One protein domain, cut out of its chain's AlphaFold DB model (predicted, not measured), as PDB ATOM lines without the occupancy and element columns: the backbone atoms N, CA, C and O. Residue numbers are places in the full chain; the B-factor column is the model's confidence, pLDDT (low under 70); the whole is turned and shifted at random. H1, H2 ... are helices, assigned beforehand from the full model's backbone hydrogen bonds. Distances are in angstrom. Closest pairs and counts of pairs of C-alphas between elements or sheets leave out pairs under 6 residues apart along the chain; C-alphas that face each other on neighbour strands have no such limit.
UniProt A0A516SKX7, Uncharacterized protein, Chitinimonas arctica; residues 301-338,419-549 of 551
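AT A GLANCE: This is residues 301 to 338 and 419 to 549 of the 551 residues of an uncharacterized protein of Chitinimonas arctica (UniProt A0A516SKX7). A compact cluster of crossed helices has H5 and H8 at its core, with the hairpin of H9 and H10 packed on one side and the long helix H2 running along another. H1 folds back on the beginning of H8, H3 and H4 add to the side of H5 and H2, H6 and H7 form the end of the longest axis opposite to the last residues of H2, and H11 makes a corner with the end of H10. The printed part has 169 residues with eleven named helices, H1 to H11 in order, and no named strand; its class is all helix. It is compact, with a radius of gyration of the C-alphas of 15.8 A, and spans 48 by 33 by 31 A.

HOW THE PARTS SIT: H1, residues 301 to 309, touches residues 489 to 493 of H8, residues 488 to 504; the closest C-alphas, those of Thr 306 and Ala 489, are 5.2 A apart, at a steep tilt of 42 degrees, opposite ways. H8 is the hub, touching six other helices. H2, residues 311 to 338, touches H1 only at the corner, and only just, with 3 pairs of C-alphas within 8 A, the closest being Glu 307 and Phe 314 at 5.6 A. With residues 316 to 320, H2 touches H4, residues 430 to 439; the closest C-alphas are Met 320 and Leu 438, 7.1 A apart, at a steep tilt of 54 degrees, the same way. H3, residues 419 to 423, touches residues 448 to 452 of H5, residues 448 to 459, closest at the C-alphas of Ala 420 and Ile 449, 5.2 A apart. H5 touches H8 with residues 454 to 458; the C-alphas of Leu 458 and Arg 495 come closest at 5.0 A, at a steep tilt of 53 degrees, opposite ways. H6, residues 463 to 467, touches H7, residues 472 to 479, closest at the C-alphas of Ala 465 and Lys 472, 5.5 A apart. H7 touches residues 488 to 491 of H8, closest at the C-alphas of Ala 476 and Lys 488, 5.5 A apart. H9, residues 509 to 520, and H10, residues 524 to 538, form a helical hairpin; the closest C-alphas, Leu 519 and Val 527, are 4.9 A apart, at a shallow tilt of 34 degrees, only just short of steep, opposite ways. H10 touches H5, closest at the C-alphas of Val 451 and Gln 535, 5.9 A apart. H11, residues 542 to 547, touches H10 only at the corner, and only just, with 3 pairs of C-alphas within 8 A, the closest being Phe 537 and Gly 543 at 5.4 A. Every O i to N i+4 pair is within hydrogen-bond range in H1, H2, H4 to H9 and H11; H10 has 10 of 11, and H3 has 0 of 1 but 2 of 2 O i to N i+3 pairs.

IN THESE COORDINATES: H1 begins at C-alpha 301, (-8.175, 16.181, 18.598). H2 measures 40.8 A from C-alpha 311 to C-alpha 338, which is at (25.075, -7.646, 22.999). H4 measures 14.4 A, H5 16.6 A, H8 24.5 A, H9 16.5 A and H10 20.6 A. H11 ends at C-alpha 547, (17.781, 6.244, 32.135).

THE WHOLE: The two C-alphas farthest apart, those of Lys 337 and Gly 469, are 50.4 A apart. Residues 339 to 418 are not printed, and C-alphas 338 and 419 across the cut are 26.1 A apart. Of the links that are printed whole, none is long. The mean pLDDT of the printed part is 77.2; residues 426 to 428, 460 to 485 and 540 to 549 are under 70.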
ATOM      1  N   LYS A 301      -7.434  15.300  19.521       79.88
ATOM      2  CA  LYS A 301      -8.175  16.181  18.598       79.88
ATOM      3  C   LYS A 301      -7.480  16.364  17.249       79.88
ATOM      4  O   LYS A 301      -8.141  16.528  16.233       79.88
ATOM      5  N   THR A 302      -6.146  16.396  17.225       78.06
ATOM      6  CA  THR A 302      -5.391  16.500  15.962       78.06
ATOM      7  C   THR A 302      -5.430  15.178  15.193       78.06
ATOM      8  O   THR A 302      -5.489  15.194  13.967       78.06
ATOM      9  N   LEU A 303      -5.424  14.055  15.912       79.94
ATOM     10  CA  LEU A 303      -5.561  12.711  15.366       79.94
ATOM     11  C   LEU A 303      -6.938  12.539  14.711       79.94
ATOM     12  O   LEU A 303      -6.996  12.281  13.514       79.94
ATOM     13  N   GLU A 304      -8.014  12.823  15.448       81.12
ATOM     14  CA  GLU A 304      -9.399  12.785  14.953       81.12
ATOM     15  C   GLU A 304      -9.623  13.724  13.759       81.12
ATOM     16  O   GLU A 304     -10.283  13.357  12.789       81.12
ATOM     17  N   ALA A 305      -9.064  14.941  13.804       78.44
ATOM     18  CA  ALA A 305      -9.167  15.887  12.694       78.44
ATOM     19  C   ALA A 305      -8.475  15.357  11.430       78.44
ATOM     20  O   ALA A 305      -9.047  15.427  10.350       78.44
ATOM     21  N   THR A 306      -7.278  14.778  11.557       79.56
ATOM     22  CA  THR A 306      -6.535  14.249  10.398       79.56
ATOM     23  C   THR A 306      -7.207  13.007   9.821       79.56
ATOM     24  O   THR A 306      -7.297  12.877   8.605       79.56
ATOM     25  N   GLU A 307      -7.719  12.117  10.674       82.56
ATOM     26  CA  GLU A 307      -8.472  10.935  10.246       82.56
ATOM     27  C   GLU A 307      -9.740  11.324   9.471       82.56
ATOM     28  O   GLU A 307     -10.025  10.755   8.418       82.56
ATOM     29  N   ARG A 308     -10.462  12.347   9.950       81.38
ATOM     30  CA  ARG A 308     -11.675  12.860   9.300       81.38
ATOM     31  C   ARG A 308     -11.382  13.614   8.001       81.38
ATOM     32  O   ARG A 308     -12.139  13.477   7.046       81.38
ATOM     33  N   GLU A 309     -10.336  14.438   7.974       79.94
ATOM     34  CA  GLU A 309     -10.018  15.320   6.843       79.94
ATOM     35  C   GLU A 309      -9.220  14.614   5.735       79.94
ATOM     36  O   GLU A 309      -9.346  14.981   4.570       79.94
ATOM     37  N   SER A 310      -8.393  13.615   6.074       78.69
ATOM     38  CA  SER A 310      -7.460  12.976   5.137       78.69
ATOM     39  C   SER A 310      -7.087  11.546   5.566       78.69
ATOM     40  O   SER A 310      -5.962  11.252   5.978       78.69
ATOM     41  N   ALA A 311      -8.035  10.611   5.442       78.44
ATOM     42  CA  ALA A 311      -7.849   9.211   5.848       78.44
ATOM     43  C   ALA A 311      -6.659   8.506   5.157       78.44
ATOM     44  O   ALA A 311      -5.974   7.681   5.765       78.44
ATOM     45  N   ALA A 312      -6.382   8.832   3.889       79.06
ATOM     46  CA  ALA A 312      -5.243   8.271   3.157       79.06
ATOM     47  C   ALA A 312      -3.898   8.720   3.757       79.06
ATOM     48  O   ALA A 312      -2.995   7.903   3.945       79.06
ATOM     49  N   GLU A 313      -3.790  10.000   4.115       77.75
ATOM     50  CA  GLU A 313      -2.607  10.576   4.748       77.75
ATOM     51  C   GLU A 313      -2.417  10.044   6.170       77.75
ATOM     52  O   GLU A 313      -1.303   9.687   6.547       77.75
ATOM     53  N   PHE A 314      -3.504   9.907   6.933       82.75
ATOM     54  CA  PHE A 314      -3.482   9.265   8.246       82.75
ATOM     55  C   PHE A 314      -2.874   7.856   8.173       82.75
ATOM     56  O   PHE A 314      -1.937   7.542   8.906       82.75
ATOM     57  N   LYS A 315      -3.344   7.030   7.227       82.19
ATOM     58  CA  LYS A 315      -2.851   5.659   7.022       82.19
ATOM     59  C   LYS A 315      -1.382   5.623   6.587       82.19
ATOM     60  O   LYS A 315      -0.654   4.692   6.931       82.19
ATOM     61  N   GLN A 316      -0.933   6.615   5.819       83.12
ATOM     62  CA  GLN A 316       0.472   6.749   5.434       83.12
ATOM     63  C   GLN A 316       1.356   7.097   6.639       83.12
ATOM     64  O   GLN A 316       2.390   6.454   6.834       83.12
ATOM     65  N   ILE A 317       0.933   8.057   7.470       85.94
ATOM     66  CA  ILE A 317       1.623   8.415   8.719       85.94
ATOM     67  C   ILE A 317       1.701   7.187   9.628       85.94
ATOM     68  O   ILE A 317       2.771   6.870  10.143       85.94
ATOM     69  N   GLU A 318       0.598   6.462   9.790       85.44
ATOM     70  CA  GLU A 318       0.543   5.256  10.616       85.44
ATOM     71  C   GLU A 318       1.574   4.212  10.176       85.44
ATOM     72  O   GLU A 318       2.420   3.817  10.980       85.44
ATOM     73  N   LYS A 319       1.589   3.855   8.885       85.06
ATOM     74  CA  LYS A 319       2.574   2.920   8.318       85.06
ATOM     75  C   LYS A 319       4.016   3.383   8.517       85.06
ATOM     76  O   LYS A 319       4.897   2.570   8.792       85.06
ATOM     77  N   MET A 320       4.274   4.684   8.381       88.00
ATOM     78  CA  MET A 320       5.611   5.243   8.578       88.00
ATOM     79  C   MET A 320       6.086   5.069  10.027       88.00
ATOM     80  O   MET A 320       7.223   4.661  10.270       88.00
ATOM     81  N   TYR A 321       5.223   5.337  11.008       88.00
ATOM     82  CA  TYR A 321       5.577   5.162  12.418       88.00
ATOM     83  C   TYR A 321       5.617   3.693  12.845       88.00
ATOM     84  O   TYR A 321       6.480   3.336  13.645       88.00
ATOM     85  N   GLU A 322       4.775   2.830  12.276       85.31
ATOM     86  CA  GLU A 322       4.870   1.375  12.441       85.31
ATOM     87  C   GLU A 322       6.248   0.850  12.013       85.31
ATOM     88  O   GLU A 322       6.912   0.123  12.762       85.31
ATOM     89  N   PHE A 323       6.708   1.284  10.836       86.19
ATOM     90  CA  PHE A 323       8.040   0.987  10.320       86.19
ATOM     91  C   PHE A 323       9.140   1.466  11.285       86.19
ATOM     92  O   PHE A 323      10.002   0.678  11.685       86.19
ATOM     93  N   MET A 324       9.084   2.725  11.733       87.44
ATOM     94  CA  MET A 324      10.091   3.283  12.646       87.44
ATOM     95  C   MET A 324      10.125   2.575  14.009       87.44
ATOM     96  O   MET A 324      11.206   2.316  14.543       87.44
ATOM     97  N   PHE A 325       8.972   2.219  14.578       85.12
ATOM     98  CA  PHE A 325       8.916   1.480  15.841       85.12
ATOM     99  C   PHE A 325       9.452   0.061  15.715       85.12
ATOM    100  O   PHE A 325      10.183  -0.395  16.596       85.12
ATOM    101  N   SER A 326       9.132  -0.618  14.615       83.81
ATOM    102  CA  SER A 326       9.638  -1.962  14.339       83.81
ATOM    103  C   SER A 326      11.163  -1.969  14.272       83.81
ATOM    104  O   SER A 326      11.808  -2.821  14.888       83.81
ATOM    105  N   HIS A 327      11.755  -0.956  13.637       83.69
ATOM    106  CA  HIS A 327      13.206  -0.777  13.610       83.69
ATOM    107  C   HIS A 327      13.816  -0.424  14.946       83.69
ATOM    108  O   HIS A 327      14.830  -1.004  15.337       83.69
ATOM    109  N   PHE A 328      13.200   0.505  15.667       83.81
ATOM    110  CA  PHE A 328      13.668   0.887  16.989       83.81
ATOM    111  C   PHE A 328      13.659  -0.320  17.946       83.81
ATOM    112  O   PHE A 328      14.655  -0.589  18.623       83.81
ATOM    113  N   LYS A 329      12.597  -1.138  17.913       84.00
ATOM    114  CA  LYS A 329      12.495  -2.405  18.652       84.00
ATOM    115  C   LYS A 329      13.550  -3.416  18.207       84.00
ATOM    116  O   LYS A 329      14.230  -3.991  19.055       84.00
ATOM    117  N   ALA A 330      13.738  -3.614  16.903       84.38
ATOM    118  CA  ALA A 330      14.751  -4.530  16.380       84.38
ATOM    119  C   ALA A 330      16.173  -4.136  16.818       84.38
ATOM    120  O   ALA A 330      16.962  -5.003  17.202       84.38
ATOM    121  N   ASN A 331      16.489  -2.839  16.829       82.12
ATOM    122  CA  ASN A 331      17.767  -2.325  17.321       82.12
ATOM    123  C   ASN A 331      17.945  -2.585  18.822       82.12
ATOM    124  O   ASN A 331      18.995  -3.071  19.237       82.12
ATOM    125  N   HIS A 332      16.908  -2.361  19.633       82.25
ATOM    126  CA  HIS A 332      16.955  -2.678  21.060       82.25
ATOM    127  C   HIS A 332      17.078  -4.181  21.349       82.25
ATOM    128  O   HIS A 332      17.794  -4.567  22.270       82.25
ATOM    129  N   LEU A 333      16.456  -5.049  20.548       84.88
ATOM    130  CA  LEU A 333      16.623  -6.502  20.671       84.88
ATOM    131  C   LEU A 333      18.041  -6.958  20.304       84.88
ATOM    132  O   LEU A 333      18.584  -7.849  20.959       84.88
ATOM    133  N   LYS A 334      18.665  -6.352  19.284       84.19
ATOM    134  CA  LYS A 334      20.084  -6.589  18.968       84.19
ATOM    135  C   LYS A 334      20.978  -6.154  20.125       84.19
ATOM    136  O   LYS A 334      21.827  -6.929  20.553       84.19
ATOM    137  N   GLU A 335      20.739  -4.964  20.671       81.38
ATOM    138  CA  GLU A 335      21.478  -4.459  21.828       81.38
ATOM    139  C   GLU A 335      21.337  -5.386  23.036       81.38
ATOM    140  O   GLU A 335      22.325  -5.711  23.685       81.38
ATOM    141  N   ARG A 336      20.125  -5.871  23.321       84.50
ATOM    142  CA  ARG A 336      19.901  -6.819  24.412       84.50
ATOM    143  C   ARG A 336      20.805  -8.046  24.282       84.50
ATOM    144  O   ARG A 336      21.434  -8.429  25.264       84.50
ATOM    145  N   LYS A 337      20.931  -8.615  23.078       84.50
ATOM    146  CA  LYS A 337      21.845  -9.744  22.824       84.50
ATOM    147  C   LYS A 337      23.307  -9.371  23.082       84.50
ATOM    148  O   LYS A 337      24.046 -10.173  23.647       84.50
ATOM    149  N   VAL A 338      23.723  -8.159  22.708       83.00
ATOM    150  CA  VAL A 338      25.075  -7.646  22.999       83.00
ATOM    151  C   VAL A 338      25.297  -7.529  24.510       83.00
ATOM    152  O   VAL A 338      26.311  -8.004  25.016       83.00
ATOM    153  N   GLU A 419      24.068   8.265   2.903       85.19
ATOM    154  CA  GLU A 419      22.775   7.984   2.272       85.19
ATOM    155  C   GLU A 419      21.637   8.779   2.940       85.19
ATOM    156  O   GLU A 419      20.871   9.445   2.245       85.19
ATOM    157  N   ALA A 420      21.554   8.811   4.274       84.50
ATOM    158  CA  ALA A 420      20.529   9.589   4.976       84.50
ATOM    159  C   ALA A 420      20.690  11.112   4.801       84.50
ATOM    160  O   ALA A 420      19.693  11.825   4.678       84.50
ATOM    161  N   ASP A 421      21.923  11.611   4.709       83.25
ATOM    162  CA  ASP A 421      22.222  13.021   4.443       83.25
ATOM    163  C   ASP A 421      21.740  13.459   3.054       83.25
ATOM    164  O   ASP A 421      21.372  14.622   2.863       83.25
ATOM    165  N   THR A 422      21.666  12.545   2.075       82.62
ATOM    166  CA  THR A 422      21.045  12.865   0.777       82.62
ATOM    167  C   THR A 422      19.554  13.162   0.901       82.62
ATOM    168  O   THR A 422      19.060  14.030   0.184       82.62
ATOM    169  N   LEU A 423      18.859  12.526   1.850       79.06
ATOM    170  CA  LEU A 423      17.431  12.746   2.096       79.06
ATOM    171  C   LEU A 423      17.150  14.019   2.896       79.06
ATOM    172  O   LEU A 423      16.016  14.478   2.923       79.06
ATOM    173  N   LEU A 424      18.158  14.590   3.555       73.94
ATOM    174  CA  LEU A 424      18.059  15.852   4.297       73.94
ATOM    175  C   LEU A 424      18.227  17.093   3.407       73.94
ATOM    176  O   LEU A 424      17.941  18.211   3.839       73.94
ATOM    177  N   LYS A 425      18.691  16.907   2.167       72.69
ATOM    178  CA  LYS A 425      18.718  17.955   1.136       72.69
ATOM    179  C   LYS A 425      17.282  18.292   0.699       72.69
ATOM    180  O   LYS A 425      16.371  17.548   1.049       72.69
ATOM    181  N   PRO A 426      17.045  19.400  -0.034       62.62
ATOM    182  CA  PRO A 426      15.712  19.744  -0.524       62.62
ATOM    183  C   PRO A 426      15.165  18.592  -1.373       62.62
ATOM    184  O   PRO A 426      15.578  18.399  -2.516       62.62
ATOM    185  N   THR A 427      14.310  17.774  -0.773       57.44
ATOM    186  CA  THR A 427      13.675  16.639  -1.427       57.44
ATOM    187  C   THR A 427      12.493  17.130  -2.258       57.44
ATOM    188  O   THR A 427      11.897  18.161  -1.922       57.44
ATOM    189  N   PRO A 428      12.088  16.376  -3.295       56.44
ATOM    190  CA  PRO A 428      10.708  16.451  -3.757       56.44
ATOM    191  C   PRO A 428       9.766  16.160  -2.572       56.44
ATOM    192  O   PRO A 428      10.208  15.699  -1.518       56.44
ATOM    193  N   SER A 429       8.498  16.535  -2.704       70.06
ATOM    194  CA  SER A 429       7.502  16.624  -1.625       70.06
ATOM    195  C   SER A 429       7.643  15.592  -0.475       70.06
ATOM    196  O   SER A 429       7.943  14.415  -0.681       70.06
ATOM    197  N   LEU A 430       7.379  15.999   0.777       77.31
ATOM    198  CA  LEU A 430       7.511  15.116   1.956       77.31
ATOM    199  C   LEU A 430       6.695  13.808   1.822       77.31
ATOM    200  O   LEU A 430       7.116  12.769   2.323       77.31
ATOM    201  N   ALA A 431       5.575  13.829   1.097       73.00
ATOM    202  CA  ALA A 431       4.768  12.642   0.835       73.00
ATOM    203  C   ALA A 431       5.463  11.647  -0.115       73.00
ATOM    204  O   ALA A 431       5.382  10.439   0.111       73.00
ATOM    205  N   GLU A 432       6.179  12.126  -1.137       75.00
ATOM    206  CA  GLU A 432       6.995  11.276  -2.015       75.00
ATOM    207  C   GLU A 432       8.182  10.672  -1.264       75.00
ATOM    208  O   GLU A 432       8.486   9.491  -1.441       75.00
ATOM    209  N   LEU A 433       8.813  11.450  -0.378       81.56
ATOM    210  CA  LEU A 433       9.880  10.949   0.486       81.56
ATOM    211  C   LEU A 433       9.377   9.776   1.337       81.56
ATOM    212  O   LEU A 433       9.977   8.702   1.320       81.56
ATOM    213  N   GLU A 434       8.251   9.948   2.028       85.06
ATOM    214  CA  GLU A 434       7.655   8.887   2.839       85.06
ATOM    215  C   GLU A 434       7.289   7.648   2.008       85.06
ATOM    216  O   GLU A 434       7.600   6.523   2.404       85.06
ATOM    217  N   ALA A 435       6.672   7.837   0.838       80.62
ATOM    218  CA  ALA A 435       6.318   6.736  -0.055       80.62
ATOM    219  C   ALA A 435       7.564   5.977  -0.541       80.62
ATOM    220  O   ALA A 435       7.583   4.744  -0.524       80.62
ATOM    221  N   SER A 436       8.631   6.694  -0.903       81.88
ATOM    222  CA  SER A 436       9.887   6.088  -1.358       81.88
ATOM    223  C   SER A 436      10.547   5.230  -0.275       81.88
ATOM    224  O   SER A 436      11.076   4.161  -0.575       81.88
ATOM    225  N   ILE A 437      10.454   5.641   0.992       85.81
ATOM    226  CA  ILE A 437      10.982   4.900   2.145       85.81
ATOM    227  C   ILE A 437      10.167   3.636   2.405       85.81
ATOM    228  O   ILE A 437      10.738   2.578   2.668       85.81
ATOM    229  N   LEU A 438       8.840   3.716   2.284       84.69
ATOM    230  CA  LEU A 438       7.970   2.555   2.465       84.69
ATOM    231  C   LEU A 438       8.110   1.524   1.336       84.69
ATOM    232  O   LEU A 438       7.862   0.347   1.578       84.69
ATOM    233  N   ILE A 439       8.528   1.928   0.133       84.94
ATOM    234  CA  ILE A 439       8.699   1.026  -1.020       84.94
ATOM    235  C   ILE A 439      10.130   0.468  -1.105       84.94
ATOM    236  O   ILE A 439      10.326  -0.695  -1.462       84.94
ATOM    237  N   ASN A 440      11.147   1.272  -0.789       84.75
ATOM    238  CA  ASN A 440      12.543   0.895  -0.990       84.75
ATOM    239  C   ASN A 440      13.093   0.054   0.175       84.75
ATOM    240  O   ASN A 440      13.402   0.563   1.253       84.75
ATOM    241  N   ALA A 441      13.322  -1.235  -0.083       83.12
ATOM    242  CA  ALA A 441      13.881  -2.173   0.890       83.12
ATOM    243  C   ALA A 441      15.274  -1.780   1.430       83.12
ATOM    244  O   ALA A 441      15.643  -2.211   2.523       83.12
ATOM    245  N   ASN A 442      16.057  -0.976   0.701       81.69
ATOM    246  CA  ASN A 442      17.362  -0.502   1.174       81.69
ATOM    247  C   ASN A 442      17.207   0.594   2.234       81.69
ATOM    248  O   ASN A 442      17.831   0.512   3.292       81.69
ATOM    249  N   TYR A 443      16.289   1.543   2.023       82.19
ATOM    250  CA  TYR A 443      15.935   2.542   3.039       82.19
ATOM    251  C   TYR A 443      15.354   1.882   4.285       82.19
ATOM    252  O   TYR A 443      15.676   2.265   5.408       82.19
ATOM    253  N   GLN A 444      14.606   0.794   4.096       79.31
ATOM    254  CA  GLN A 444      14.142  -0.039   5.195       79.31
ATOM    255  C   GLN A 444      15.243  -0.814   5.923       79.31
ATOM    256  O   GLN A 444      14.937  -1.504   6.881       79.31
ATOM    257  N   LYS A 445      16.515  -0.755   5.541       81.56
ATOM    258  CA  LYS A 445      17.611  -1.341   6.338       81.56
ATOM    259  C   LYS A 445      18.470  -0.284   7.008       81.56
ATOM    260  O   LYS A 445      19.169  -0.597   7.970       81.56
ATOM    261  N   ASN A 446      18.408   0.949   6.518       85.12
ATOM    262  CA  ASN A 446      19.219   2.041   7.005       85.12
ATOM    263  C   ASN A 446      18.512   2.749   8.180       85.12
ATOM    264  O   ASN A 446      17.485   3.406   8.000       85.12
ATOM    265  N   PRO A 447      19.051   2.657   9.407       81.81
ATOM    266  CA  PRO A 447      18.376   3.198  10.574       81.81
ATOM    267  C   PRO A 447      18.478   4.738  10.651       81.81
ATOM    268  O   PRO A 447      17.661   5.378  11.314       81.81
ATOM    269  N   TYR A 448      19.412   5.355   9.918       87.12
ATOM    270  CA  TYR A 448      19.565   6.811   9.821       87.12
ATOM    271  C   TYR A 448      18.431   7.490   9.053       87.12
ATOM    272  O   TYR A 448      18.124   8.655   9.309       87.12
ATOM    273  N   ILE A 449      17.743   6.747   8.187       87.62
ATOM    274  CA  ILE A 449      16.576   7.228   7.440       87.62
ATOM    275  C   ILE A 449      15.468   7.682   8.395       87.62
ATOM    276  O   ILE A 449      14.841   8.713   8.166       87.62
ATOM    277  N   MET A 450      15.281   6.987   9.526       88.00
ATOM    278  CA  MET A 450      14.304   7.386  10.547       88.00
ATOM    279  C   MET A 450      14.610   8.779  11.110       88.00
ATOM    280  O   MET A 450      13.706   9.583  11.328       88.00
ATOM    281  N   VAL A 451      15.895   9.081  11.325       90.56
ATOM    282  CA  VAL A 451      16.338  10.387  11.829       90.56
ATOM    283  C   VAL A 451      16.029  11.477  10.805       90.56
ATOM    284  O   VAL A 451      15.519  12.530  11.184       90.56
ATOM    285  N   ALA A 452      16.278  11.208   9.520       88.31
ATOM    286  CA  ALA A 452      15.975  12.137   8.436       88.31
ATOM    287  C   ALA A 452      14.466  12.419   8.320       88.31
ATOM    288  O   ALA A 452      14.060  13.580   8.279       88.31
ATOM    289  N   VAL A 453      13.623  11.381   8.365       89.00
ATOM    290  CA  VAL A 453      12.154  11.523   8.352       89.00
ATOM    291  C   VAL A 453      11.669  12.353   9.538       89.00
ATOM    292  O   VAL A 453      10.896  13.296   9.374       89.00
ATOM    293  N   ILE A 454      12.161  12.063  10.743       90.50
ATOM    294  CA  ILE A 454      11.780  12.805  11.950       90.50
ATOM    295  C   ILE A 454      12.247  14.263  11.873       90.50
ATOM    296  O   ILE A 454      11.502  15.156  12.285       90.50
ATOM    297  N   ALA A 455      13.431  14.528  11.317       89.19
ATOM    298  CA  ALA A 455      13.908  15.888  11.079       89.19
ATOM    299  C   ALA A 455      12.942  16.662  10.170       89.19
ATOM    300  O   ALA A 455      12.525  17.769  10.526       89.19
ATOM    301  N   HIS A 456      12.503  16.048   9.069       85.12
ATOM    302  CA  HIS A 456      11.495  16.619   8.174       85.12
ATOM    303  C   HIS A 456      10.140  16.820   8.861       85.12
ATOM    304  O   HIS A 456       9.554  17.896   8.754       85.12
ATOM    305  N   HIS A 457       9.664  15.856   9.654       88.56
ATOM    306  CA  HIS A 457       8.393  15.971  10.387       88.56
ATOM    307  C   HIS A 457       8.414  17.088  11.440       88.56
ATOM    308  O   HIS A 457       7.397  17.736  11.700       88.56
ATOM    309  N   LEU A 458       9.564  17.331  12.075       87.25
ATOM    310  CA  LEU A 458       9.715  18.374  13.093       87.25
ATOM    311  C   LEU A 458       9.964  19.765  12.501       87.25
ATOM    312  O   LEU A 458       9.513  20.759  13.097       87.25
ATOM    313  N   GLY A 459      10.683  19.825  11.376       75.88
ATOM    314  CA  GLY A 459      11.020  21.042  10.633       75.88
ATOM    315  C   GLY A 459       9.905  21.535   9.706       75.88
ATOM    316  O   GLY A 459       9.779  22.749   9.500       75.88
ATOM    317  N   GLY A 460       9.057  20.619   9.223       64.81
ATOM    318  CA  GLY A 460       7.967  20.865   8.281       64.81
ATOM    319  C   GLY A 460       7.134  22.100   8.636       64.81
ATOM    320  O   GLY A 460       6.580  22.217   9.734       64.81
ATOM    321  N   GLY A 461       7.102  23.055   7.706       54.97
ATOM    322  CA  GLY A 461       6.285  24.269   7.759       54.97
ATOM    323  C   GLY A 461       6.765  25.404   8.672       54.97
ATOM    324  O   GLY A 461       6.124  26.447   8.687       54.97
ATOM    325  N   LYS A 462       7.861  25.268   9.438       59.81
ATOM    326  CA  LYS A 462       8.426  26.410  10.198       59.81
ATOM    327  C   LYS A 462       9.538  27.134   9.457       59.81
ATOM    328  O   LYS A 462       9.509  28.354   9.412       59.81
ATOM    329  N   TYR A 463      10.459  26.391   8.854       54.38
ATOM    330  CA  TYR A 463      11.542  26.986   8.071       54.38
ATOM    331  C   TYR A 463      11.003  27.836   6.909       54.38
ATOM    332  O   TYR A 463      11.447  28.958   6.701       54.38
ATOM    333  N   VAL A 464       9.982  27.337   6.206       51.03
ATOM    334  CA  VAL A 464       9.319  28.063   5.110       51.03
ATOM    335  C   VAL A 464       8.552  29.286   5.635       51.03
ATOM    336  O   VAL A 464       8.661  30.352   5.046       51.03
ATOM    337  N   ALA A 465       7.876  29.180   6.792       51.38
ATOM    338  CA  ALA A 465       7.226  30.324   7.458       51.38
ATOM    339  C   ALA A 465       8.187  31.468   7.741       51.38
ATOM    340  O   ALA A 465       7.879  32.638   7.552       51.38
ATOM    341  N   GLU A 466       9.363  31.094   8.216       58.59
ATOM    342  CA  GLU A 466      10.355  32.010   8.738       58.59
ATOM    343  C   GLU A 466      11.200  32.627   7.628       58.59
ATOM    344  O   GLU A 466      11.429  33.833   7.630       58.59
ATOM    345  N   LYS A 467      11.590  31.826   6.630       55.06
ATOM    346  CA  LYS A 467      12.319  32.297   5.449       55.06
ATOM    347  C   LYS A 467      11.480  33.243   4.590       55.06
ATOM    348  O   LYS A 467      12.018  34.192   4.032       55.06
ATOM    349  N   GLU A 468      10.183  32.975   4.471       54.44
ATOM    350  CA  GLU A 468       9.273  33.769   3.640       54.44
ATOM    351  C   GLU A 468       8.495  34.832   4.433       54.44
ATOM    352  O   GLU A 468       7.726  35.583   3.839       54.44
ATOM    353  N   GLY A 469       8.685  34.924   5.757       56.47
ATOM    354  CA  GLY A 469       8.006  35.909   6.610       56.47
ATOM    355  C   GLY A 469       6.479  35.764   6.655       56.47
ATOM    356  O   GLY A 469       5.778  36.720   6.979       56.47
ATOM    357  N   ILE A 470       5.964  34.584   6.318       56.72
ATOM    358  CA  ILE A 470       4.534  34.284   6.197       56.72
ATOM    359  C   ILE A 470       4.037  33.506   7.411       56.72
ATOM    360  O   ILE A 470       4.781  32.809   8.111       56.72
ATOM    361  N   SER A 471       2.742  33.618   7.682       56.00
ATOM    362  CA  SER A 471       2.125  32.897   8.790       56.00
ATOM    363  C   SER A 471       2.243  31.379   8.593       56.00
ATOM    364  O   SER A 471       2.256  30.863   7.477       56.00
ATOM    365  N   LYS A 472       2.277  30.614   9.694       58.25
ATOM    366  CA  LYS A 472       2.274  29.132   9.638       58.25
ATOM    367  C   LYS A 472       1.095  28.574   8.839       58.25
ATOM    368  O   LYS A 472       1.176  27.462   8.323       58.25
ATOM    369  N   ASP A 473       0.011  29.339   8.788       55.09
ATOM    370  CA  ASP A 473      -1.207  28.990   8.084       55.09
ATOM    371  C   ASP A 473      -1.050  29.219   6.576       55.09
ATOM    372  O   ASP A 473      -1.365  28.311   5.818       55.09
ATOM    373  N   GLU A 474      -0.444  30.329   6.146       53.12
ATOM    374  CA  GLU A 474      -0.093  30.575   4.735       53.12
ATOM    375  C   GLU A 474       0.950  29.595   4.194       53.12
ATOM    376  O   GLU A 474       0.899  29.220   3.028       53.12
ATOM    377  N   VAL A 475       1.884  29.140   5.028       56.00
ATOM    378  CA  VAL A 475       2.900  28.147   4.638       56.00
ATOM    379  C   VAL A 475       2.276  26.798   4.377       56.00
ATOM    380  O   VAL A 475       2.651  26.126   3.422       56.00
ATOM    381  N   ALA A 476       1.327  26.404   5.227       53.88
ATOM    382  CA  ALA A 476       0.545  25.209   4.981       53.88
ATOM    383  C   ALA A 476      -0.205  25.355   3.652       53.88
ATOM    384  O   ALA A 476      -0.148  24.445   2.843       53.88
ATOM    385  N   THR A 477      -0.803  26.515   3.368       52.66
ATOM    386  CA  THR A 477      -1.499  26.768   2.096       52.66
ATOM    387  C   THR A 477      -0.567  26.767   0.875       52.66
ATOM    388  O   THR A 477      -0.945  26.227  -0.160       52.66
ATOM    389  N   LYS A 478       0.659  27.304   0.977       50.44
ATOM    390  CA  LYS A 478       1.656  27.279  -0.112       50.44
ATOM    391  C   LYS A 478       2.241  25.885  -0.350       50.44
ATOM    392  O   LYS A 478       2.343  25.464  -1.495       50.44
ATOM    393  N   LEU A 479       2.575  25.150   0.714       49.97
ATOM    394  CA  LEU A 479       3.071  23.767   0.620       49.97
ATOM    395  C   LEU A 479       1.994  22.790   0.121       49.97
ATOM    396  O   LEU A 479       2.327  21.763  -0.455       49.97
ATOM    397  N   VAL A 480       0.715  23.119   0.318       50.47
ATOM    398  CA  VAL A 480      -0.435  22.391  -0.241       50.47
ATOM    399  C   VAL A 480      -0.565  22.600  -1.762       50.47
ATOM    400  O   VAL A 480      -1.188  21.780  -2.423       50.47
ATOM    401  N   GLY A 481       0.025  23.659  -2.334       41.09
ATOM    402  CA  GLY A 481      -0.160  24.044  -3.739       41.09
ATOM    403  C   GLY A 481       0.770  23.383  -4.767       41.09
ATOM    404  O   GLY A 481       0.430  23.383  -5.947       41.09
ATOM    405  N   GLU A 482       1.909  22.800  -4.369       42.91
ATOM    406  CA  GLU A 482       2.894  22.230  -5.306       42.91
ATOM    407  C   GLU A 482       3.116  20.711  -5.101       42.91
ATOM    408  O   GLU A 482       3.758  20.248  -4.164       42.91
ATOM    409  N   VAL A 483       2.576  19.938  -6.054       45.25
ATOM    410  CA  VAL A 483       2.970  18.587  -6.528       45.25
ATOM    411  C   VAL A 483       2.792  17.359  -5.606       45.25
ATOM    412  O   VAL A 483       2.712  16.253  -6.130       45.25
ATOM    413  N   SER A 484       2.543  17.472  -4.298       53.28
ATOM    414  CA  SER A 484       1.966  16.341  -3.531       53.28
ATOM    415  C   SER A 484       1.288  16.817  -2.250       53.28
ATOM    416  O   SER A 484       1.935  17.304  -1.323       53.28
ATOM    417  N   TYR A 485      -0.041  16.720  -2.221       59.91
ATOM    418  CA  TYR A 485      -0.904  17.340  -1.216       59.91
ATOM    419  C   TYR A 485      -0.721  16.713   0.181       59.91
ATOM    420  O   TYR A 485      -1.317  15.685   0.493       59.91
ATOM    421  N   ILE A 486       0.060  17.362   1.051       71.12
ATOM    422  CA  ILE A 486       0.042  17.139   2.509       71.12
ATOM    423  C   ILE A 486      -0.929  18.133   3.133       71.12
ATOM    424  O   ILE A 486      -0.760  19.342   2.973       71.12
ATOM    425  N   SER A 487      -1.929  17.656   3.875       74.50
ATOM    426  CA  SER A 487      -2.891  18.552   4.522       74.50
ATOM    427  C   SER A 487      -2.260  19.308   5.700       74.50
ATOM    428  O   SER A 487      -1.315  18.850   6.351       74.50
ATOM    429  N   LYS A 488      -2.820  20.474   6.051       75.69
ATOM    430  CA  LYS A 488      -2.420  21.224   7.260       75.69
ATOM    431  C   LYS A 488      -2.567  20.368   8.526       75.69
ATOM    432  O   LYS A 488      -1.712  20.431   9.417       75.69
ATOM    433  N   ALA A 489      -3.635  19.572   8.601       76.06
ATOM    434  CA  ALA A 489      -3.865  18.624   9.684       76.06
ATOM    435  C   ALA A 489      -2.778  17.540   9.719       76.06
ATOM    436  O   ALA A 489      -2.157  17.347  10.764       76.06
ATOM    437  N   GLY A 490      -2.444  16.937   8.577       80.44
ATOM    438  CA  GLY A 490      -1.410  15.910   8.476       80.44
ATOM    439  C   GLY A 490       0.009  16.407   8.760       80.44
ATOM    440  O   GLY A 490       0.785  15.711   9.419       80.44
ATOM    441  N   LEU A 491       0.359  17.640   8.379       80.81
ATOM    442  CA  LEU A 491       1.630  18.264   8.776       80.81
ATOM    443  C   LEU A 491       1.705  18.454  10.301       80.81
ATOM    444  O   LEU A 491       2.715  18.144  10.944       80.81
ATOM    445  N   LYS A 492       0.617  18.945  10.906       82.00
ATOM    446  CA  LYS A 492       0.513  19.102  12.362       82.00
ATOM    447  C   LYS A 492       0.588  17.744  13.065       82.00
ATOM    448  O   LYS A 492       1.276  17.636  14.080       82.00
ATOM    449  N   MET A 493      -0.059  16.721  12.512       83.12
ATOM    450  CA  MET A 493      -0.034  15.357  13.025       83.12
ATOM    451  C   MET A 493       1.383  14.783  13.018       83.12
ATOM    452  O   MET A 493       1.880  14.429  14.084       83.12
ATOM    453  N   ARG A 494       2.081  14.784  11.874       87.75
ATOM    454  CA  ARG A 494       3.482  14.323  11.765       87.75
ATOM    455  C   ARG A 494       4.382  14.960  12.811       87.75
ATOM    456  O   ARG A 494       5.159  14.277  13.472       87.75
ATOM    457  N   ARG A 495       4.234  16.268  13.024       87.00
ATOM    458  CA  ARG A 495       5.010  16.995  14.026       87.00
ATOM    459  C   ARG A 495       4.732  16.523  15.452       87.00
ATOM    460  O   ARG A 495       5.670  16.389  16.246       87.00
ATOM    461  N   GLU A 496       3.465  16.345  15.815       84.88
ATOM    462  CA  GLU A 496       3.090  15.882  17.154       84.88
ATOM    463  C   GLU A 496       3.535  14.430  17.373       84.88
ATOM    464  O   GLU A 496       4.187  14.143  18.378       84.88
ATOM    465  N   VAL A 497       3.307  13.546  16.399       87.00
ATOM    466  CA  VAL A 497       3.726  12.138  16.467       87.00
ATOM    467  C   VAL A 497       5.256  12.024  16.526       87.00
ATOM    468  O   VAL A 497       5.773  11.314  17.380       87.00
ATOM    469  N   ALA A 498       6.010  12.799  15.737       89.81
ATOM    470  CA  ALA A 498       7.478  12.849  15.813       89.81
ATOM    471  C   ALA A 498       7.975  13.256  17.205       89.81
ATOM    472  O   ALA A 498       8.948  12.712  17.724       89.81
ATOM    473  N   SER A 499       7.281  14.204  17.834       88.75
ATOM    474  CA  SER A 499       7.615  14.662  19.184       88.75
ATOM    475  C   SER A 499       7.369  13.572  20.218       88.75
ATOM    476  O   SER A 499       8.199  13.371  21.104       88.75
ATOM    477  N   ARG A 500       6.241  12.866  20.103       84.62
ATOM    478  CA  ARG A 500       5.917  11.747  20.985       84.62
ATOM    479  C   ARG A 500       6.868  10.576  20.770       84.62
ATOM    480  O   ARG A 500       7.365  10.037  21.750       84.62
ATOM    481  N   PHE A 501       7.213  10.254  19.525       86.88
ATOM    482  CA  PHE A 501       8.211   9.235  19.206       86.88
ATOM    483  C   PHE A 501       9.550   9.542  19.888       86.88
ATOM    484  O   PHE A 501      10.074   8.707  20.620       86.88
ATOM    485  N   LEU A 502      10.060  10.775  19.778       87.50
ATOM    486  CA  LEU A 502      11.275  11.178  20.496       87.50
ATOM    487  C   LEU A 502      11.124  11.082  22.027       87.50
ATOM    488  O   LEU A 502      12.069  10.688  22.714       87.50
ATOM    489  N   ALA A 503       9.953  11.381  22.587       83.81
ATOM    490  CA  ALA A 503       9.701  11.186  24.017       83.81
ATOM    491  C   ALA A 503       9.715   9.695  24.421       83.81
ATOM    492  O   ALA A 503      10.210   9.345  25.501       83.81
ATOM    493  N   GLU A 504       9.240   8.807  23.545       80.50
ATOM    494  CA  GLU A 504       9.310   7.350  23.723       80.50
ATOM    495  C   GLU A 504      10.752   6.825  23.687       80.50
ATOM    496  O   GLU A 504      11.135   6.014  24.535       80.50
ATOM    497  N   THR A 505      11.610   7.413  22.848       81.31
ATOM    498  CA  THR A 505      13.064   7.140  22.863       81.31
ATOM    499  C   THR A 505      13.782   7.663  24.122       81.31
ATOM    500  O   THR A 505      14.948   7.356  24.364       81.31
ATOM    501  N   GLY A 506      13.094   8.434  24.976       79.62
ATOM    502  CA  GLY A 506      13.619   8.941  26.248       79.62
ATOM    503  C   GLY A 506      14.076  10.402  26.229       79.62
ATOM    504  O   GLY A 506      14.566  10.891  27.253       79.62
ATOM    505  N   MET A 507      13.890  11.121  25.118       85.44
ATOM    506  CA  MET A 507      14.213  12.545  25.027       85.44
ATOM    507  C   MET A 507      13.300  13.379  25.941       85.44
ATOM    508  O   MET A 507      12.102  13.122  26.074       85.44
ATOM    509  N   SER A 508      13.861  14.386  26.616       82.88
ATOM    510  CA  SER A 508      13.078  15.308  27.447       82.88
ATOM    511  C   SER A 508      12.252  16.271  26.588       82.88
ATOM    512  O   SER A 508      12.617  16.585  25.456       82.88
ATOM    513  N   SER A 509      11.156  16.794  27.140       82.31
ATOM    514  CA  SER A 509      10.320  17.794  26.462       82.31
ATOM    515  C   SER A 509      11.101  19.062  26.096       82.31
ATOM    516  O   SER A 509      10.866  19.625  25.027       82.31
ATOM    517  N   ASP A 510      12.054  19.477  26.937       82.06
ATOM    518  CA  ASP A 510      12.958  20.597  26.650       82.06
ATOM    519  C   ASP A 510      13.936  20.253  25.522       82.06
ATOM    520  O   ASP A 510      14.107  21.047  24.604       82.06
ATOM    521  N   GLY A 511      14.480  19.030  25.499       84.75
ATOM    522  CA  GLY A 511      15.307  18.549  24.389       84.75
ATOM    523  C   GLY A 511      14.556  18.542  23.060       84.75
ATOM    524  O   GLY A 511      15.055  19.071  22.072       84.75
ATOM    525  N   ILE A 512      13.317  18.045  23.046       89.25
ATOM    526  CA  ILE A 512      12.454  18.065  21.854       89.25
ATOM    527  C   ILE A 512      12.174  19.509  21.415       89.25
ATOM    528  O   ILE A 512      12.156  19.812  20.220       89.25
ATOM    529  N   ARG A 513      11.951  20.425  22.365       85.94
ATOM    530  CA  ARG A 513      11.729  21.848  22.078       85.94
ATOM    531  C   ARG A 513      12.976  22.506  21.490       85.94
ATOM    532  O   ARG A 513      12.843  23.230  20.507       85.94
ATOM    533  N   ALA A 514      14.150  22.222  22.044       86.12
ATOM    534  CA  ALA A 514      15.424  22.724  21.555       86.12
ATOM    535  C   ALA A 514      15.742  22.191  20.148       86.12
ATOM    536  O   ALA A 514      16.069  22.988  19.271       86.12
ATOM    537  N   VAL A 515      15.524  20.893  19.884       91.00
ATOM    538  CA  VAL A 515      15.635  20.292  18.537       91.00
ATOM    539  C   VAL A 515      14.710  21.002  17.546       91.00
ATOM    540  O   VAL A 515      15.150  21.451  16.492       91.00
ATOM    541  N   LYS A 516      13.433  21.197  17.899       89.25
ATOM    542  CA  LYS A 516      12.490  21.959  17.062       89.25
ATOM    543  C   LYS A 516      12.935  23.406  16.823       89.25
ATOM    544  O   LYS A 516      12.567  23.969  15.796       89.25
ATOM    545  N   GLY A 517      13.624  24.019  17.784       84.81
ATOM    546  CA  GLY A 517      14.151  25.379  17.685       84.81
ATOM    547  C   GLY A 517      15.297  25.470  16.683       84.81
ATOM    548  O   GLY A 517      15.243  26.297  15.781       84.81
ATOM    549  N   VAL A 518      16.284  24.576  16.782       87.44
ATOM    550  CA  VAL A 518      17.438  24.573  15.868       87.44
ATOM    551  C   VAL A 518      17.056  24.149  14.447       87.44
ATOM    552  O   VAL A 518      17.533  24.758  13.493       87.44
ATOM    553  N   LEU A 519      16.123  23.200  14.283       86.44
ATOM    554  CA  LEU A 519      15.623  22.788  12.963       86.44
ATOM    555  C   LEU A 519      14.831  23.896  12.251       86.44
ATOM    556  O   LEU A 519      14.836  23.951  11.026       86.44
ATOM    557  N   ALA A 520      14.161  24.783  12.995       80.06
ATOM    558  CA  ALA A 520      13.395  25.881  12.402       80.06
ATOM    559  C   ALA A 520      14.287  26.907  11.682       80.06
ATOM    560  O   ALA A 520      13.839  27.518  10.721       80.06
ATOM    561  N   THR A 521      15.552  27.041  12.097       78.38
ATOM    562  CA  THR A 521      16.494  28.008  11.509       78.38
ATOM    563  C   THR A 521      16.851  27.712  10.055       78.38
ATOM    564  O   THR A 521      17.181  28.630   9.310       78.38
ATOM    565  N   GLY A 522      16.871  26.431   9.667       72.00
ATOM    566  CA  GLY A 522      17.434  25.969   8.396       72.00
ATOM    567  C   GLY A 522      18.932  26.234   8.200       72.00
ATOM    568  O   GLY A 522      19.467  25.913   7.142       72.00
ATOM    569  N   ALA A 523      19.631  26.787   9.198       80.00
ATOM    570  CA  ALA A 523      21.073  26.958   9.145       80.00
ATOM    571  C   ALA A 523      21.740  25.581   9.246       80.00
ATOM    572  O   ALA A 523      21.483  24.841  10.198       80.00
ATOM    573  N   SER A 524      22.597  25.242   8.278       81.50
ATOM    574  CA  SER A 524      23.166  23.892   8.135       81.50
ATOM    575  C   SER A 524      23.799  23.368   9.432       81.50
ATOM    576  O   SER A 524      23.504  22.249   9.842       81.50
ATOM    577  N   GLU A 525      24.566  24.200  10.144       85.56
ATOM    578  CA  GLU A 525      25.201  23.824  11.417       85.56
ATOM    579  C   GLU A 525      24.190  23.521  12.537       85.56
ATOM    580  O   GLU A 525      24.359  22.580  13.313       85.56
ATOM    581  N   MET A 526      23.111  24.305  12.622       85.44
ATOM    582  CA  MET A 526      22.068  24.144  13.638       85.44
ATOM    583  C   MET A 526      21.193  22.924  13.345       85.44
ATOM    584  O   MET A 526      20.832  22.174  14.255       85.44
ATOM    585  N   VAL A 527      20.892  22.698  12.067       84.75
ATOM    586  CA  VAL A 527      20.174  21.513  11.596       84.75
ATOM    587  C   VAL A 527      20.996  20.256  11.878       84.75
ATOM    588  O   VAL A 527      20.467  19.318  12.477       84.75
ATOM    589  N   ALA A 528      22.297  20.269  11.569       87.44
ATOM    590  CA  ALA A 528      23.215  19.174  11.878       87.44
ATOM    591  C   ALA A 528      23.258  18.862  13.384       87.44
ATOM    592  O   ALA A 528      23.164  17.698  13.771       87.44
ATOM    593  N   LEU A 529      23.302  19.885  14.248       89.12
ATOM    594  CA  LEU A 529      23.248  19.704  15.705       89.12
ATOM    595  C   LEU A 529      21.935  19.040  16.164       89.12
ATOM    596  O   LEU A 529      21.944  18.162  17.031       89.12
ATOM    597  N   GLY A 530      20.801  19.447  15.587       89.00
ATOM    598  CA  GLY A 530      19.499  18.838  15.857       89.00
ATOM    599  C   GLY A 530      19.433  17.372  15.421       89.00
ATOM    600  O   GLY A 530      18.966  16.525  16.186       89.00
ATOM    601  N   ILE A 531      19.938  17.065  14.223       90.25
ATOM    602  CA  ILE A 531      20.007  15.705  13.666       90.25
ATOM    603  C   ILE A 531      20.901  14.812  14.518       90.25
ATOM    604  O   ILE A 531      20.461  13.738  14.924       90.25
ATOM    605  N   GLU A 532      22.106  15.272  14.863       89.56
ATOM    606  CA  GLU A 532      23.024  14.527  15.726       89.56
ATOM    607  C   GLU A 532      22.350  14.194  17.064       89.56
ATOM    608  O   GLU A 532      22.436  13.068  17.566       89.56
ATOM    609  N   ARG A 533      21.606  15.152  17.634       88.69
ATOM    610  CA  ARG A 533      20.857  14.916  18.871       88.69
ATOM    611  C   ARG A 533      19.774  13.856  18.690       88.69
ATOM    612  O   ARG A 533      19.635  12.995  19.552       88.69
ATOM    613  N   MET A 534      18.989  13.906  17.617       91.56
ATOM    614  CA  MET A 534      17.948  12.904  17.364       91.56
ATOM    615  C   MET A 534      18.553  11.515  17.150       91.56
ATOM    616  O   MET A 534      18.119  10.556  17.787       91.56
ATOM    617  N   GLN A 535      19.610  11.422  16.344       89.81
ATOM    618  CA  GLN A 535      20.367  10.193  16.113       89.81
ATOM    619  C   GLN A 535      20.830   9.563  17.432       89.81
ATOM    620  O   GLN A 535      20.677   8.364  17.648       89.81
ATOM    621  N   GLN A 536      21.335  10.378  18.354       86.12
ATOM    622  CA  GLN A 536      21.795   9.937  19.666       86.12
ATOM    623  C   GLN A 536      20.724   9.245  20.523       86.12
ATOM    624  O   GLN A 536      21.104   8.452  21.385       86.12
ATOM    625  N   PHE A 537      19.436   9.545  20.331       86.19
ATOM    626  CA  PHE A 537      18.327   8.895  21.044       86.19
ATOM    627  C   PHE A 537      17.667   7.769  20.246       86.19
ATOM    628  O   PHE A 537      17.245   6.785  20.843       86.19
ATOM    629  N   ILE A 538      17.566   7.914  18.922       86.50
ATOM    630  CA  ILE A 538      16.916   6.925  18.050       86.50
ATOM    631  C   ILE A 538      17.851   5.739  17.790       86.50
ATOM    632  O   ILE A 538      17.421   4.590  17.805       86.50
ATOM    633  N   LEU A 539      19.133   6.017  17.537       81.88
ATOM    634  CA  LEU A 539      20.149   5.016  17.196       81.88
ATOM    635  C   LEU A 539      21.131   4.764  18.331       81.88
ATOM    636  O   LEU A 539      21.660   3.665  18.458       81.88
ATOM    637  N   GLY A 540      21.410   5.802  19.116       68.06
ATOM    638  CA  GLY A 540      22.448   5.777  20.134       68.06
ATOM    639  C   GLY A 540      21.962   5.473  21.549       68.06
ATOM    640  O   GLY A 540      20.781   5.376  21.870       68.06
ATOM    641  N   ASP A 541      22.937   5.419  22.448       66.12
ATOM    642  CA  ASP A 541      22.777   4.996  23.841       66.12
ATOM    643  C   ASP A 541      22.216   6.089  24.752       66.12
ATOM    644  O   ASP A 541      22.261   5.978  25.973       66.12
ATOM    645  N   THR A 542      21.782   7.222  24.209       67.81
ATOM    646  CA  THR A 542      21.582   8.427  25.023       67.81
ATOM    647  C   THR A 542      20.375   8.320  25.942       67.81
ATOM    648  O   THR A 542      20.472   8.678  27.119       67.81
ATOM    649  N   GLY A 543      19.270   7.757  25.444       59.94
ATOM    650  CA  GLY A 543      18.123   7.400  26.280       59.94
ATOM    651  C   GLY A 543      18.526   6.451  27.415       59.94
ATOM    652  O   GLY A 543      18.082   6.625  28.551       59.94
ATOM    653  N   ARG A 544      19.471   5.539  27.145       67.56
ATOM    654  CA  ARG A 544      19.997   4.580  28.124       67.56
ATOM    655  C   ARG A 544      20.861   5.247  29.193       67.56
ATOM    656  O   ARG A 544      20.605   5.100  30.386       67.56
ATOM    657  N   VAL A 545      21.816   6.080  28.776       61.94
ATOM    658  CA  VAL A 545      22.693   6.842  29.681       61.94
ATOM    659  C   VAL A 545      21.880   7.725  30.628       61.94
ATOM    660  O   VAL A 545      22.177   7.780  31.819       61.94
ATOM    661  N   LEU A 546      20.836   8.388  30.125       64.75
ATOM    662  CA  LEU A 546      19.955   9.208  30.957       64.75
ATOM    663  C   LEU A 546      19.016   8.366  31.834       64.75
ATOM    664  O   LEU A 546      18.712   8.773  32.955       64.75
ATOM    665  N   GLY A 547      18.580   7.195  31.361       57.94
ATOM    666  CA  GLY A 547      17.781   6.244  32.135       57.94
ATOM    667  C   GLY A 547      18.485   5.765  33.407       57.94
ATOM    668  O   GLY A 547      17.837   5.608  34.440       57.94
ATOM    669  N   LEU A 548      19.813   5.629  33.370       56.62
ATOM    670  CA  LEU A 548      20.624   5.279  34.543       56.62
ATOM    671  C   LEU A 548      20.649   6.347  35.638       56.62
ATOM    672  O   LEU A 548      20.925   6.010  36.784       56.62
ATOM    673  N   LEU A 549      20.398   7.611  35.293       53.97
ATOM    674  CA  LEU A 549      20.408   8.732  36.238       53.97
ATOM    675  C   LEU A 549      19.052   8.973  36.910       53.97
ATOM    676  O   LEU A 549      18.965   9.807  37.802       53.97
TER     677      LEU A 549